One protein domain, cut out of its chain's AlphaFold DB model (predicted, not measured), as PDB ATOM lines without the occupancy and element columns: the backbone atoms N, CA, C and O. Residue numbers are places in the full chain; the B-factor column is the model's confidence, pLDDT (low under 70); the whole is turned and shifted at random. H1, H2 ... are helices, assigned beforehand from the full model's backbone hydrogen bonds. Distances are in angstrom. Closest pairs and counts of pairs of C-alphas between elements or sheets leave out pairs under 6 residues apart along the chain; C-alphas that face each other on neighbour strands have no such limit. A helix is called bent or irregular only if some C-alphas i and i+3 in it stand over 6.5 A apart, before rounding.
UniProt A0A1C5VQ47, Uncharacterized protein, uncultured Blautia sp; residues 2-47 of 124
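This is residues 2 to 47 of the 124 residues of an uncharacterized protein of uncultured Blautia sp (UniProt A0A1C5VQ47). Two helices, H1 and H2, of similar length meet near their ends at a corner and make an open L, and a tail with no named element, residues 32 to 47, folds back from the far end of H2. H1 is the arm that sticks out, with residues 2 to 12 standing free. The printed part has 46 residues with two named helices, H1 then H2, and no named strand; the class is all helix. It is only just extended, close to loose, with a radius of gyration of the C-alphas of 14.5 A, and its spans are 44 by 21 by 15 A.

The longest helix by residues, H1, takes residues 2 to 16 and measures 21.0 A from first to last C-alpha. It begins at C-alpha 2, at (-48.448, 41.705, -16.251). H2 takes residues 18 to 31 and measures 19.8 A, ending at C-alpha 31, at (-39.423, 6.630, -19.060). Residues 32 to 47 end at C-alpha 47, at (-23.430, 13.797, -7.366).

H1 and H2 are close but not clearly touching, with 1 pair of C-alphas within 8 A. Their closest C-alphas, those of Trp 14 and Ser 21, are 7.3 A apart. Their lines are about perpendicular, at 79 degrees, and their centres are 20.1 A apart. In both H1 and H2 every O i to N i+4 pair is within hydrogen-bond range. Neither helix is bent. Residues 15 to 20, of which 18 to 20 belong to H2, stand free.

The C-alphas farthest apart are those of Lys 2 and Pro 41, at 45.3 A. The printed part has no cut, and the link from H1 to H2 is tight, with 1 residue. The C-alphas of residues 32 to 47 lie 13 to 20 A from the mean of the C-alphas. The mean pLDDT of the printed part is 71.1, and 17 residues are under 70, among them residues 13 to 23.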
ATOM      1  N   LYS A   2     -47.878  43.067 -16.405       55.97
ATOM      2  CA  LYS A   2     -48.448  41.705 -16.251       55.97
ATOM      3  C   LYS A   2     -47.554  40.569 -16.793       55.97
ATOM      4  O   LYS A   2     -47.458  39.537 -16.140       55.97
ATOM      5  N   SER A   3     -46.875  40.762 -17.929       72.94
ATOM      6  CA  SER A   3     -45.943  39.762 -18.489       72.94
ATOM      7  C   SER A   3     -44.704  39.555 -17.611       72.94
ATOM      8  O   SER A   3     -44.407  38.428 -17.236       72.94
ATOM      9  N   LEU A   4     -44.060  40.648 -17.189       70.75
ATOM     10  CA  LEU A   4     -42.832  40.628 -16.386       70.75
ATOM     11  C   LEU A   4     -43.022  39.963 -15.011       70.75
ATOM     12  O   LEU A   4     -42.202  39.157 -14.586       70.75
ATOM     13  N   LEU A   5     -44.128  40.264 -14.319       70.81
ATOM     14  CA  LEU A   5     -44.446  39.633 -13.031       70.81
ATOM     15  C   LEU A   5     -44.806  38.151 -13.188       70.81
ATOM     16  O   LEU A   5     -44.442  37.335 -12.346       70.81
ATOM     17  N   SER A   6     -45.495  37.791 -14.274       74.75
ATOM     18  CA  SER A   6     -45.790  36.393 -14.591       74.75
ATOM     19  C   SER A   6     -44.512  35.596 -14.882       74.75
ATOM     20  O   SER A   6     -44.371  34.475 -14.398       74.75
ATOM     21  N   GLU A   7     -43.579  36.152 -15.655       71.62
ATOM     22  CA  GLU A   7     -42.277  35.533 -15.943       71.62
ATOM     23  C   GLU A   7     -41.436  35.381 -14.675       71.62
ATOM     24  O   GLU A   7     -40.934  34.294 -14.394       71.62
ATOM     25  N   PHE A   8     -41.384  36.424 -13.845       72.19
ATOM     26  CA  PHE A   8     -40.711  36.368 -12.553       72.19
ATOM     27  C   PHE A   8     -41.289  35.284 -11.638       72.19
ATOM     28  O   PHE A   8     -40.534  34.519 -11.042       72.19
ATOM     29  N   ASN A   9     -42.617  35.165 -11.560       71.25
ATOM     30  CA  ASN A   9     -43.266  34.133 -10.753       71.25
ATOM     31  C   ASN A   9     -42.927  32.719 -11.242       71.25
ATOM     32  O   ASN A   9     -42.666  31.847 -10.418       71.25
ATOM     33  N   LYS A  10     -42.872  32.493 -12.562       73.69
ATOM     34  CA  LYS A  10     -42.451  31.203 -13.131       73.69
ATOM     35  C   LYS A  10     -40.997  30.882 -12.783       73.69
ATOM     36  O   LYS A  10     -40.724  29.780 -12.318       73.69
ATOM     37  N   MET A  11     -40.082  31.843 -12.936       69.56
ATOM     38  CA  MET A  11     -38.663  31.657 -12.602       69.56
ATOM     39  C   MET A  11     -38.443  31.422 -11.106       69.56
ATOM     40  O   MET A  11     -37.704  30.522 -10.725       69.56
ATOM     41  N   ARG A  12     -39.121  32.194 -10.251       70.12
ATOM     42  CA  ARG A  12     -39.093  32.025  -8.795       70.12
ATOM     43  C   ARG A  12     -39.615  30.649  -8.389       70.12
ATOM     44  O   ARG A  12     -39.011  29.999  -7.547       70.12
ATOM     45  N   ASN A  13     -40.724  30.204  -8.979       68.44
ATOM     46  CA  ASN A  13     -41.274  28.882  -8.698       68.44
ATOM     47  C   ASN A  13     -40.307  27.778  -9.147       68.44
ATOM     48  O   ASN A  13     -40.072  26.861  -8.372       68.44
ATOM     49  N   TRP A  14     -39.686  27.895 -10.325       63.66
ATOM     50  CA  TRP A  14     -38.657  26.947 -10.765       63.66
ATOM     51  C   TRP A  14     -37.467  26.898  -9.798       63.66
ATOM     52  O   TRP A  14     -37.090  25.814  -9.375       63.66
ATOM     53  N   LEU A  15     -36.940  28.055  -9.373       62.00
ATOM     54  CA  LEU A  15     -35.829  28.144  -8.413       62.00
ATOM     55  C   LEU A  15     -36.177  27.606  -7.013       62.00
ATOM     56  O   LEU A  15     -35.302  27.092  -6.321       62.00
ATOM     57  N   ASN A  16     -37.438  27.705  -6.594       64.00
ATOM     58  CA  ASN A  16     -37.889  27.205  -5.294       64.00
ATOM     59  C   ASN A  16     -38.269  25.712  -5.320       64.00
ATOM     60  O   ASN A  16     -38.152  25.048  -4.295       64.00
ATOM     61  N   HIS A  17     -38.693  25.181  -6.472       62.50
ATOM     62  CA  HIS A  17     -39.065  23.772  -6.677       62.50
ATOM     63  C   HIS A  17     -37.997  22.983  -7.450       62.50
ATOM     64  O   HIS A  17     -38.317  21.964  -8.064       62.50
ATOM     65  N   VAL A  18     -36.733  23.431  -7.436       61.38
ATOM     66  CA  VAL A  18     -35.630  22.754  -8.142       61.38
ATOM     67  C   VAL A  18     -35.574  21.257  -7.808       61.38
ATOM     68  O   VAL A  18     -35.553  20.477  -8.753       61.38
ATOM     69  N   PRO A  19     -35.649  20.808  -6.535       61.38
ATOM     70  CA  PRO A  19     -35.566  19.378  -6.230       61.38
ATOM     71  C   PRO A  19     -36.707  18.555  -6.846       61.38
ATOM     72  O   PRO A  19     -36.463  17.521  -7.454       61.38
ATOM     73  N   GLU A  20     -37.952  19.025  -6.743       56.62
ATOM     74  CA  GLU A  20     -39.131  18.314  -7.255       56.62
ATOM     75  C   GLU A  20     -39.189  18.328  -8.789       56.62
ATOM     76  O   GLU A  20     -39.413  17.298  -9.420       56.62
ATOM     77  N   SER A  21     -38.931  19.487  -9.400       63.94
ATOM     78  CA  SER A  21     -38.962  19.646 -10.859       63.94
ATOM     79  C   SER A  21     -37.858  18.835 -11.533       63.94
ATOM     80  O   SER A  21     -38.080  18.276 -12.608       63.94
ATOM     81  N   LEU A  22     -36.683  18.745 -10.899       68.88
ATOM     82  CA  LEU A  22     -35.598  17.881 -11.353       68.88
ATOM     83  C   LEU A  22     -36.000  16.410 -11.267       68.88
ATOM     84  O   LEU A  22     -35.923  15.734 -12.283       68.88
ATOM     85  N   LEU A  23     -36.523  15.947 -10.125       68.44
ATOM     86  CA  LEU A  23     -36.960  14.554  -9.960       68.44
ATOM     87  C   LEU A  23     -38.023  14.148 -10.992       68.44
ATOM     88  O   LEU A  23     -37.920  13.089 -11.607       68.44
ATOM     89  N   VAL A  24     -39.032  14.995 -11.229       71.69
ATOM     90  CA  VAL A  24     -40.064  14.727 -12.246       71.69
ATOM     91  C   VAL A  24     -39.447  14.651 -13.647       71.69
ATOM     92  O   VAL A  24     -39.758  13.733 -14.405       71.69
ATOM     93  N   SER A  25     -38.539  15.572 -13.975       76.50
ATOM     94  CA  SER A  25     -37.865  15.598 -15.280       76.50
ATOM     95  C   SER A  25     -36.940  14.388 -15.476       76.50
ATOM     96  O   SER A  25     -36.901  13.805 -16.557       76.50
ATOM     97  N   GLU A  26     -36.232  13.961 -14.429       75.12
ATOM     98  CA  GLU A  26     -35.413  12.745 -14.427       75.12
ATOM     99  C   GLU A  26     -36.278  11.502 -14.663       75.12
ATOM    100  O   GLU A  26     -35.960  10.681 -15.524       75.12
ATOM    101  N   MET A  27     -37.428  11.393 -13.985       74.25
ATOM    102  CA  MET A  27     -38.379  10.300 -14.208       74.25
ATOM    103  C   MET A  27     -38.910  10.264 -15.647       74.25
ATOM    104  O   MET A  27     -39.104   9.179 -16.199       74.25
ATOM    105  N   GLU A  28     -39.146  11.416 -16.277       81.19
ATOM    106  CA  GLU A  28     -39.524  11.478 -17.693       81.19
ATOM    107  C   GLU A  28     -38.395  11.015 -18.622       81.19
ATOM    108  O   GLU A  28     -38.656  10.311 -19.599       81.19
ATOM    109  N   LEU A  29     -37.139  11.362 -18.333       81.25
ATOM    110  CA  LEU A  29     -35.991  10.903 -19.121       81.25
ATOM    111  C   LEU A  29     -35.779   9.391 -19.000       81.25
ATOM    112  O   LEU A  29     -35.508   8.745 -20.015       81.25
ATOM    113  N   ILE A  30     -35.971   8.826 -17.805       80.00
ATOM    114  CA  ILE A  30     -35.930   7.376 -17.566       80.00
ATOM    115  C   ILE A  30     -37.042   6.678 -18.358       80.00
ATOM    116  O   ILE A  30     -36.769   5.751 -19.115       80.00
ATOM    117  N   LYS A  31     -38.290   7.169 -18.276       79.44
ATOM    118  CA  LYS A  31     -39.423   6.630 -19.060       79.44
ATOM    119  C   LYS A  31     -39.175   6.664 -20.569       79.44
ATOM    120  O   LYS A  31     -39.642   5.787 -21.287       79.44
ATOM    121  N   ASN A  32     -38.452   7.675 -21.045       85.62
ATOM    122  CA  ASN A  32     -38.125   7.859 -22.455       85.62
ATOM    123  C   ASN A  32     -36.826   7.149 -22.888       85.62
ATOM    124  O   ASN A  32     -36.336   7.428 -23.983       85.62
ATOM    125  N   ASN A  33     -36.252   6.264 -22.060       80.88
ATOM    126  CA  ASN A  33     -34.982   5.563 -22.306       80.88
ATOM    127  C   ASN A  33     -33.798   6.500 -22.626       80.88
ATOM    128  O   ASN A  33     -32.859   6.119 -23.324       80.88
ATOM    129  N   LYS A  34     -33.839   7.745 -22.136       82.38
ATOM    130  CA  LYS A  34     -32.757   8.735 -22.284       82.38
ATOM    131  C   LYS A  34     -31.817   8.771 -21.080       82.38
ATOM    132  O   LYS A  34     -30.798   9.453 -21.132       82.38
ATOM    133  N   MET A  35     -32.164   8.066 -20.007       77.88
ATOM    134  CA  MET A  35     -31.374   7.947 -18.787       77.88
ATOM    135  C   MET A  35     -31.554   6.538 -18.220       77.88
ATOM    136  O   MET A  35     -32.684   6.073 -18.091       77.88
ATOM    137  N   ASP A  36     -30.451   5.862 -17.899       72.94
ATOM    138  CA  ASP A  36     -30.472   4.512 -17.334       72.94
ATOM    139  C   ASP A  36     -30.352   4.586 -15.808       72.94
ATOM    140  O   ASP A  36     -29.265   4.729 -15.243       72.94
ATOM    141  N   LEU A  37     -31.501   4.563 -15.137       72.75
ATOM    142  CA  LEU A  37     -31.594   4.523 -13.684       72.75
ATOM    143  C   LEU A  37     -32.657   3.493 -13.294       72.75
ATOM    144  O   LEU A  37     -33.826   3.633 -13.655       72.75
ATOM    145  N   SER A  38     -32.263   2.468 -12.533       68.44
ATOM    146  CA  SER A  38     -33.237   1.516 -11.989       68.44
ATOM    147  C   SER A  38     -34.138   2.212 -10.972       68.44
ATOM    148  O   SER A  38     -33.642   2.815 -10.019       68.44
ATOM    149  N   LEU A  39     -35.452   2.095 -11.171       68.38
ATOM    150  CA  LEU A  39     -36.473   2.550 -10.224       68.38
ATOM    151  C   LEU A  39     -36.746   1.515  -9.121       68.38
ATOM    152  O   LEU A  39     -37.411   1.844  -8.141       68.38
ATOM    153  N   ASP A  40     -36.220   0.292  -9.264       71.19
ATOM    154  CA  ASP A  40     -36.280  -0.764  -8.253       71.19
ATOM    155  C   ASP A  40     -34.874  -1.347  -7.972       71.19
ATOM    156  O   ASP A  40     -34.250  -1.928  -8.871       71.19
ATOM    157  N   PRO A  41     -34.315  -1.152  -6.763       72.44
ATOM    158  CA  PRO A  41     -34.813  -0.244  -5.728       72.44
ATOM    159  C   PRO A  41     -34.713   1.221  -6.184       72.44
ATOM    160  O   PRO A  41     -33.897   1.546  -7.047       72.44
ATOM    161  N   VAL A  42     -35.491   2.123  -5.574       66.75
ATOM    162  CA  VAL A  42     -35.364   3.572  -5.819       66.75
ATOM    163  C   VAL A  42     -33.962   4.025  -5.405       66.75
ATOM    164  O   VAL A  42     -33.601   3.965  -4.229       66.75
ATOM    165  N   LYS A  43     -33.157   4.480  -6.372       70.12
ATOM    166  CA  LYS A  43     -31.797   4.983  -6.136       70.12
ATOM    167  C   LYS A  43     -31.803   6.508  -6.074       70.12
ATOM    168  O   LYS A  43     -32.063   7.161  -7.078       70.12
ATOM    169  N   ILE A  44     -31.468   7.072  -4.914       68.44
ATOM    170  CA  ILE A  44     -31.188   8.508  -4.772       68.44
ATOM    171  C   ILE A  44     -29.702   8.719  -5.073       68.44
ATOM    172  O   ILE A  44     -28.842   8.250  -4.327       68.44
ATOM    173  N   VAL A  45     -29.395   9.390  -6.182       70.56
ATOM    174  CA  VAL A  45     -28.012   9.633  -6.610       70.56
ATOM    175  C   VAL A  45     -27.572  11.015  -6.145       70.56
ATOM    176  O   VAL A  45     -28.095  12.034  -6.587       70.56
ATOM    177  N   HIS A  46     -26.575  11.054  -5.263       72.25
ATOM    178  CA  HIS A  46     -25.904  12.293  -4.885       72.25
ATOM    179  C   HIS A  46     -24.633  12.459  -5.715       72.25
ATOM    180  O   HIS A  46     -23.673  11.705  -5.559       72.25
ATOM    181  N   TYR A  47     -24.616  13.461  -6.589       75.44
ATOM    182  CA  TYR A  47     -23.430  13.797  -7.366       75.44
ATOM    183  C   TYR A  47     -22.470  14.644  -6.526       75.44
ATOM    184  O   TYR A  47     -22.819  15.732  -6.076       75.44
TER     185      TYR A  47